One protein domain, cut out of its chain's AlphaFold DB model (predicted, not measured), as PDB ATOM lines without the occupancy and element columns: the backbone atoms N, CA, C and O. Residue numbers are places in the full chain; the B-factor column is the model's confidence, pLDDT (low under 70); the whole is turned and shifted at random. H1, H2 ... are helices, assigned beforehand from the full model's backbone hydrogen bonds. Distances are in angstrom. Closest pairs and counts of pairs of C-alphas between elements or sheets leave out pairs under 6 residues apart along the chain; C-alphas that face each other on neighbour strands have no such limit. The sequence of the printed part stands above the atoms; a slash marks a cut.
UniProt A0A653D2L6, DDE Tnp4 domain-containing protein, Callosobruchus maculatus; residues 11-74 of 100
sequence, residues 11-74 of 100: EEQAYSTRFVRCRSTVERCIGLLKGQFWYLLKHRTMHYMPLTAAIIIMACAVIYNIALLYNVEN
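What this domain is: This is residues 11 to 74 of the 100 residues of the protein "DDE Tnp4 domain-containing protein" of Callosobruchus maculatus (UniProt A0A653D2L6). Look for a T made of two helices: H1 is the long stem, and its last turns meet the middle of H2, the crossbar. Residues 11 to 28 of H1 stick out as a free arm, and the link 38 to 49 loops from the stem's end to the start of the crossbar. The printed part has 64 residues with two named helices, H1 then H2, and no named strand; the class is all helix. It is loose, with a radius of gyration of the C-alphas of 14.9 A and spans of 43 by 32 by 18 A.

How they stand to each other: Go along H1, residues 11 to 37, to residues 33 to 37, which alone touch H2, residues 50 to 69, at its residues 57 to 61. The closest C-alphas, of Leu 33 and Cys 60, are 6.9 A apart. The two lines are about perpendicular, at 87 degrees. In H1 and H2 every O i to N i+4 pair is within hydrogen-bond range.

Where its parts are: Find C-alpha 11 at (162.964, 139.529, 152.470); from there H1 runs 38.3 A to C-alpha 37. H2 runs 28.6 A from C-alpha 50 to C-alpha 69 at (182.652, 125.006, 181.903).

The domain as a whole: The C-alphas farthest apart, of Glu 11 and Lys 42, are 45.0 A apart. The printed part has no cut, and the link from H1 to H2 is long, 12 residues. Look for pLDDT under 70 at residues 34 to 46 and 74.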
ATOM      1  N   GLU A  11     162.084 140.709 152.499       82.31
ATOM      2  CA  GLU A  11     162.964 139.529 152.470       82.31
ATOM      3  C   GLU A  11     164.453 139.916 152.578       82.31
ATOM      4  O   GLU A  11     165.226 139.296 153.312       82.31
ATOM      5  N   GLU A  12     164.860 140.999 151.910       81.75
ATOM      6  CA  GLU A  12     166.244 141.491 151.921       81.75
ATOM      7  C   GLU A  12     166.622 142.116 153.271       81.75
ATOM      8  O   GLU A  12     167.773 142.006 153.712       81.75
ATOM      9  N   GLN A  13     165.657 142.734 153.959       80.88
ATOM     10  CA  GLN A  13     165.835 143.241 155.323       80.88
ATOM     11  C   GLN A  13     166.006 142.092 156.322       80.88
ATOM     12  O   GLN A  13     166.909 142.128 157.167       80.88
ATOM     13  N   ALA A  14     165.186 141.044 156.203       83.69
ATOM     14  CA  ALA A  14     165.294 139.849 157.034       83.69
ATOM     15  C   ALA A  14     166.634 139.127 156.808       83.69
ATOM     16  O   ALA A  14     167.308 138.759 157.777       83.69
ATOM     17  N   TYR A  15     167.060 138.988 155.548       85.50
ATOM     18  CA  TYR A  15     168.372 138.445 155.197       85.50
ATOM     19  C   TYR A  15     169.509 139.277 155.795       85.50
ATOM     20  O   TYR A  15     170.361 138.731 156.493       85.50
ATOM     21  N   SER A  16     169.497 140.598 155.591       84.56
ATOM     22  CA  SER A  16     170.541 141.499 156.099       84.56
ATOM     23  C   SER A  16     170.631 141.453 157.623       84.56
ATOM     24  O   SER A  16     171.721 141.352 158.179       84.56
ATOM     25  N   THR A  17     169.490 141.421 158.315       84.75
ATOM     26  CA  THR A  17     169.443 141.299 159.781       84.75
ATOM     27  C   THR A  17     170.060 139.984 160.260       84.75
ATOM     28  O   THR A  17     170.876 139.977 161.186       84.75
ATOM     29  N   ARG A  18     169.699 138.858 159.630       86.62
ATOM     30  CA  ARG A  18     170.282 137.545 159.949       86.62
ATOM     31  C   ARG A  18     171.781 137.526 159.657       86.62
ATOM     32  O   ARG A  18     172.556 137.072 160.492       86.62
ATOM     33  N   PHE A  19     172.192 138.077 158.519       86.56
ATOM     34  CA  PHE A  19     173.587 138.145 158.104       86.56
ATOM     35  C   PHE A  19     174.436 138.969 159.078       86.56
ATOM     36  O   PHE A  19     175.499 138.513 159.493       86.56
ATOM     37  N   VAL A  20     173.952 140.139 159.507       86.56
ATOM     38  CA  VAL A  20     174.627 140.976 160.510       86.56
ATOM     39  C   VAL A  20     174.776 140.224 161.831       86.56
ATOM     40  O   VAL A  20     175.878 140.178 162.367       86.56
ATOM     41  N   ARG A  21     173.721 139.562 162.327       83.81
ATOM     42  CA  ARG A  21     173.797 138.757 163.562       83.81
ATOM     43  C   ARG A  21     174.815 137.621 163.460       83.81
ATOM     44  O   ARG A  21     175.614 137.430 164.382       83.81
ATOM     45  N   CYS A  22     174.814 136.890 162.346       84.06
ATOM     46  CA  CYS A  22     175.810 135.853 162.085       84.06
ATOM     47  C   CYS A  22     177.221 136.450 162.085       84.06
ATOM     48  O   CYS A  22     178.101 135.932 162.771       84.06
ATOM     49  N   ARG A  23     177.427 137.575 161.391       85.19
ATOM     50  CA  ARG A  23     178.723 138.257 161.328       85.19
ATOM     51  C   ARG A  23     179.198 138.692 162.708       85.19
ATOM     52  O   ARG A  23     180.319 138.364 163.067       85.19
ATOM     53  N   SER A  24     178.347 139.338 163.505       81.50
ATOM     54  CA  SER A  24     178.692 139.760 164.866       81.50
ATOM     55  C   SER A  24     179.074 138.580 165.761       81.50
ATOM     56  O   SER A  24     179.995 138.690 166.564       81.50
ATOM     57  N   THR A  25     178.401 137.437 165.608       74.81
ATOM     58  CA  THR A  25     178.721 136.215 166.362       74.81
ATOM     59  C   THR A  25     180.079 135.651 165.949       74.81
ATOM     60  O   THR A  25     180.906 135.336 166.804       74.81
ATOM     61  N   VAL A  26     180.339 135.572 164.642       76.81
ATOM     62  CA  VAL A  26     181.613 135.089 164.094       76.81
ATOM     63  C   VAL A  26     182.760 136.035 164.452       76.81
ATOM     64  O   VAL A  26     183.794 135.573 164.915       76.81
ATOM     65  N   GLU A  27     182.583 137.348 164.307       77.62
ATOM     66  CA  GLU A  27     183.585 138.361 164.664       77.62
ATOM     67  C   GLU A  27     183.909 138.327 166.159       77.62
ATOM     68  O   GLU A  27     185.084 138.358 166.518       77.62
ATOM     69  N   ARG A  28     182.898 138.184 167.030       75.50
ATOM     70  CA  ARG A  28     183.112 138.014 168.474       75.50
ATOM     71  C   ARG A  28     183.884 136.732 168.780       75.50
ATOM     72  O   ARG A  28     184.827 136.777 169.559       75.50
ATOM     73  N   CYS A  29     183.526 135.615 168.148       74.12
ATOM     74  CA  CYS A  29     184.243 134.347 168.299       74.12
ATOM     75  C   CYS A  29     185.706 134.468 167.841       74.12
ATOM     76  O   CYS A  29     186.617 134.079 168.566       74.12
ATOM     77  N   ILE A  30     185.946 135.089 166.683       75.50
ATOM     78  CA  ILE A  30     187.296 135.365 166.176       75.50
ATOM     79  C   ILE A  30     188.060 136.282 167.137       75.50
ATOM     80  O   ILE A  30     189.244 136.054 167.351       75.50
ATOM     81  N   GLY A  31     187.413 137.297 167.713       72.50
ATOM     82  CA  GLY A  31     188.014 138.190 168.706       72.50
ATOM     83  C   GLY A  31     188.448 137.450 169.971       72.50
ATOM     84  O   GLY A  31     189.595 137.585 170.383       72.50
ATOM     85  N   LEU A  32     187.577 136.602 170.526       73.25
ATOM     86  CA  LEU A  32     187.884 135.764 171.694       73.25
ATOM     87  C   LEU A  32     189.034 134.795 171.413       73.25
ATOM     88  O   LEU A  32     189.972 134.685 172.201       73.25
ATOM     89  N   LEU A  33     188.985 134.127 170.258       70.81
ATOM     90  CA  LEU A  33     190.046 133.230 169.820       70.81
ATOM     91  C   LEU A  33     191.367 133.992 169.661       70.81
ATOM     92  O   LEU A  33     192.381 133.549 170.185       70.81
ATOM     93  N   LYS A  34     191.365 135.160 169.004       68.69
ATOM     94  CA  LYS A  34     192.555 136.014 168.847       68.69
ATOM     95  C   LYS A  34     193.130 136.485 170.181       68.69
ATOM     96  O   LYS A  34     194.347 136.442 170.316       68.69
ATOM     97  N   GLY A  35     192.286 136.879 171.134       65.00
ATOM     98  CA  GLY A  35     192.720 137.272 172.476       65.00
ATOM     99  C   GLY A  35     193.425 136.131 173.211       65.00
ATOM    100  O   GLY A  35     194.457 136.349 173.833       65.00
ATOM    101  N   GLN A  36     192.953 134.887 173.054       64.25
ATOM    102  CA  GLN A  36     193.665 133.728 173.606       64.25
ATOM    103  C   GLN A  36     194.907 133.316 172.808       64.25
ATOM    104  O   GLN A  36     195.878 132.811 173.369       64.25
ATOM    105  N   PHE A  37     194.924 133.565 171.498       62.06
ATOM    106  CA  PHE A  37     196.094 133.308 170.659       62.06
ATOM    107  C   PHE A  37     197.294 134.201 170.963       62.06
ATOM    108  O   PHE A  37     198.393 133.866 170.517       62.06
ATOM    109  N   TRP A  38     197.123 135.303 171.701       59.31
ATOM    110  CA  TRP A  38     198.231 136.202 172.034       59.31
ATOM    111  C   TRP A  38     199.379 135.483 172.746       59.31
ATOM    112  O   TRP A  38     200.535 135.736 172.425       59.31
ATOM    113  N   TYR A  39     199.090 134.467 173.565       55.81
ATOM    114  CA  TYR A  39     200.131 133.652 174.201       55.81
ATOM    115  C   TYR A  39     200.918 132.757 173.234       55.81
ATOM    116  O   TYR A  39     202.036 132.351 173.542       55.81
ATOM    117  N   LEU A  40     200.352 132.417 172.073       55.56
ATOM    118  CA  LEU A  40     200.970 131.481 171.134       55.56
ATOM    119  C   LEU A  40     201.796 132.185 170.049       55.56
ATOM    120  O   LEU A  40     202.689 131.559 169.478       55.56
ATOM    121  N   LEU A  41     201.523 133.461 169.737       57.56
ATOM    122  CA  LEU A  41     202.126 134.157 168.592       57.56
ATOM    123  C   LEU A  41     202.581 135.589 168.918       57.56
ATOM    124  O   LEU A  41     201.830 136.547 168.738       57.56
ATOM    125  N   LYS A  42     203.879 135.746 169.218       59.09
ATOM    126  CA  LYS A  42     204.557 137.052 169.368       59.09
ATOM    127  C   LYS A  42     204.351 137.998 168.171       59.09
ATOM    128  O   LYS A  42     204.323 139.208 168.331       59.09
ATOM    129  N   HIS A  43     204.209 137.457 166.958       59.62
ATOM    130  CA  HIS A  43     204.090 138.252 165.728       59.62
ATOM    131  C   HIS A  43     202.650 138.558 165.286       59.62
ATOM    132  O   HIS A  43     202.474 139.225 164.272       59.62
ATOM    133  N   ARG A  44     201.611 138.095 166.004       63.06
ATOM    134  CA  ARG A  44     200.177 138.314 165.677       63.06
ATOM    135  C   ARG A  44     199.746 137.963 164.235       63.06
ATOM    136  O   ARG A  44     198.607 138.220 163.846       63.06
ATOM    137  N   THR A  45     200.613 137.310 163.461       63.06
ATOM    138  CA  THR A  45     200.385 136.852 162.088       63.06
ATOM    139  C   THR A  45     200.612 135.355 161.979       63.06
ATOM    140  O   THR A  45     201.648 134.813 162.359       63.06
ATOM    141  N   MET A  46     199.619 134.662 161.435       62.88
ATOM    142  CA  MET A  46     199.630 133.212 161.314       62.88
ATOM    143  C   MET A  46     200.514 132.780 160.136       62.88
ATOM    144  O   MET A  46     200.049 132.683 159.006       62.88
ATOM    145  N   HIS A  47     201.789 132.493 160.404       71.75
ATOM    146  CA  HIS A  47     202.740 131.937 159.426       71.75
ATOM    147  C   HIS A  47     202.597 130.413 159.252       71.75
ATOM    148  O   HIS A  47     203.565 129.718 158.946       71.75
ATOM    149  N   TYR A  48     201.401 129.870 159.477       75.75
ATOM    150  CA  TYR A  48     201.144 128.439 159.376       75.75
ATOM    151  C   TYR A  48     200.392 128.104 158.095       75.75
ATOM    152  O   TYR A  48     199.563 128.877 157.615       75.75
ATOM    153  N   MET A  49     200.639 126.900 157.579       82.56
ATOM    154  CA  MET A  49     199.784 126.305 156.556       82.56
ATOM    155  C   MET A  49     198.330 126.256 157.063       82.56
ATOM    156  O   MET A  49     198.107 126.003 158.253       82.56
ATOM    157  N   PRO A  50     197.329 126.444 156.184       82.44
ATOM    158  CA  PRO A  50     195.921 126.545 156.578       82.44
ATOM    159  C   PRO A  50     195.415 125.313 157.344       82.44
ATOM    160  O   PRO A  50     194.551 125.432 158.209       82.44
ATOM    161  N   LEU A  51     195.985 124.134 157.080       84.88
ATOM    162  CA  LEU A  51     195.662 122.913 157.815       84.88
ATOM    163  C   LEU A  51     196.111 122.992 159.284       84.88
ATOM    164  O   LEU A  51     195.325 122.736 160.191       84.88
ATOM    165  N   THR A  52     197.358 123.393 159.528       79.88
ATOM    166  CA  THR A  52     197.913 123.557 160.878       79.88
ATOM    167  C   THR A  52     197.191 124.668 161.637       79.88
ATOM    168  O   THR A  52     196.847 124.502 162.804       79.88
ATOM    169  N   ALA A  53     196.892 125.770 160.948       80.31
ATOM    170  CA  ALA A  53     196.067 126.855 161.462       80.31
ATOM    171  C   ALA A  53     194.705 126.363 161.973       80.31
ATOM    172  O   ALA A  53     194.306 126.695 163.088       80.31
ATOM    173  N   ALA A  54     194.012 125.538 161.184       82.31
ATOM    174  CA  ALA A  54     192.721 124.979 161.568       82.31
ATOM    175  C   ALA A  54     192.823 124.093 162.820       82.31
ATOM    176  O   ALA A  54     191.970 124.188 163.699       82.31
ATOM    177  N   ILE A  55     193.879 123.281 162.942       84.00
ATOM    178  CA  ILE A  55     194.116 122.437 164.128       84.00
ATOM    179  C   ILE A  55     194.310 123.295 165.380       84.00
ATOM    180  O   ILE A  55     193.697 123.026 166.412       84.00
ATOM    181  N   ILE A  56     195.113 124.355 165.275       80.38
ATOM    182  CA  ILE A  56     195.356 125.295 166.373       80.38
ATOM    183  C   ILE A  56     194.045 125.993 166.789       80.38
ATOM    184  O   ILE A  56     193.735 126.074 167.976       80.38
ATOM    185  N   ILE A  57     193.219 126.405 165.820       80.69
ATOM    186  CA  ILE A  57     191.879 126.968 166.065       80.69
ATOM    187  C   ILE A  57     190.955 125.986 166.777       80.69
ATOM    188  O   ILE A  57     190.308 126.366 167.755       80.69
ATOM    189  N   MET A  58     190.916 124.728 166.341       83.44
ATOM    190  CA  MET A  58     190.106 123.701 166.995       83.44
ATOM    191  C   MET A  58     190.556 123.456 168.438       83.44
ATOM    192  O   MET A  58     189.716 123.412 169.334       83.44
ATOM    193  N   ALA A  59     191.865 123.353 168.683       82.12
ATOM    194  CA  ALA A  59     192.405 123.166 170.027       82.12
ATOM    195  C   ALA A  59     192.031 124.332 170.958       82.12
ATOM    196  O   ALA A  59     191.546 124.103 172.066       82.12
ATOM    197  N   CYS A  60     192.170 125.579 170.497       76.31
ATOM    198  CA  CYS A  60     191.797 126.754 171.285       76.31
ATOM    199  C   CYS A  60     190.294 126.838 171.562       76.31
ATOM    200  O   CYS A  60     189.910 127.189 172.674       76.31
ATOM    201  N   ALA A  61     189.440 126.466 170.604       80.88
ATOM    202  CA  ALA A  61     187.998 126.400 170.834       80.88
ATOM    203  C   ALA A  61     187.633 125.360 171.909       80.88
ATOM    204  O   ALA A  61     186.800 125.629 172.773       80.88
ATOM    205  N   VAL A  62     188.284 124.190 171.894       84.31
ATOM    206  CA  VAL A  62     188.091 123.153 172.921       84.31
ATOM    207  C   VAL A  62     188.542 123.651 174.295       84.31
ATOM    208  O   VAL A  62     187.782 123.543 175.255       84.31
ATOM    209  N   ILE A  63     189.738 124.240 174.389       78.19
ATOM    210  CA  ILE A  63     190.270 124.788 175.647       78.19
ATOM    211  C   ILE A  63     189.356 125.895 176.183       78.19
ATOM    212  O   ILE A  63     189.060 125.914 177.373       78.19
ATOM    213  N   TYR A  64     188.854 126.772 175.314       77.69
ATOM    214  CA  TYR A  64     187.926 127.833 175.699       77.69
ATOM    215  C   TYR A  64     186.605 127.280 176.244       77.69
ATOM    216  O   TYR A  64     186.129 127.726 177.285       77.69
ATOM    217  N   ASN A  65     186.036 126.261 175.597       82.94
ATOM    218  CA  ASN A  65     184.814 125.614 176.081       82.94
ATOM    219  C   ASN A  65     185.020 124.938 177.445       82.94
ATOM    220  O   ASN A  65     184.130 124.979 178.292       82.94
ATOM    221  N   ILE A  66     186.195 124.345 177.673       83.62
ATOM    222  CA  ILE A  66     186.572 123.781 178.973       83.62
ATOM    223  C   ILE A  66     186.707 124.902 180.014       83.62
ATOM    224  O   ILE A  66     186.127 124.802 181.089       83.62
ATOM    225  N   ALA A  67     187.408 125.991 179.695       79.62
ATOM    226  CA  ALA A  67     187.560 127.140 180.588       79.62
ATOM    227  C   ALA A  67     186.204 127.754 180.978       79.62
ATOM    228  O   ALA A  67     185.986 128.052 182.152       79.62
ATOM    229  N   LEU A  68     185.265 127.856 180.028       82.38
ATOM    230  CA  LEU A  68     183.886 128.279 180.287       82.38
ATOM    231  C   LEU A  68     183.144 127.326 181.230       82.38
ATOM    232  O   LEU A  68     182.452 127.787 182.133       82.38
ATOM    233  N   LEU A  69     183.292 126.008 181.044       88.25
ATOM    234  CA  LEU A  69     182.652 125.006 181.903       88.25
ATOM    235  C   LEU A  69     183.111 125.129 183.364       88.25
ATOM    236  O   LEU A  69     182.309 124.963 184.278       88.25
ATOM    237  N   TYR A  70     184.390 125.437 183.571       87.00
ATOM    238  CA  TYR A  70     184.986 125.611 184.897       87.00
ATOM    239  C   TYR A  70     184.954 127.064 185.400       87.00
ATOM    240  O   TYR A  70     185.529 127.346 186.450       87.00
ATOM    241  N   ASN A  71     184.285 127.974 184.679       81.56
ATOM    242  CA  ASN A  71     184.206 129.409 184.979       81.56
ATOM    243  C   ASN A  71     185.578 130.036 185.297       81.56
ATOM    244  O   ASN A  71     185.717 130.837 186.221       81.56
ATOM    245  N   VAL A  72     186.604 129.625 184.548       78.38
ATOM    246  CA  VAL A  72     187.954 130.173 184.674       78.38
ATOM    247  C   VAL A  72     187.932 131.590 184.112       78.38
ATOM    248  O   VAL A  72     187.520 131.799 182.969       78.38
ATOM    249  N   GLU A  73     188.351 132.567 184.915       72.69
ATOM    250  CA  GLU A  73     188.488 133.946 184.452       72.69
ATOM    251  C   GLU A  73     189.458 134.006 183.269       72.69
ATOM    252  O   GLU A  73     190.495 133.336 183.252       72.69
ATOM    253  N   ASN A  74     189.112 134.801 182.254       66.44
ATOM    254  CA  ASN A  74     190.027 135.005 181.140       66.44
ATOM    255  C   ASN A  74     191.302 135.674 181.665       66.44
ATOM    256  O   ASN A  74     191.204 136.617 182.456       66.44
TER     257      ASN A  74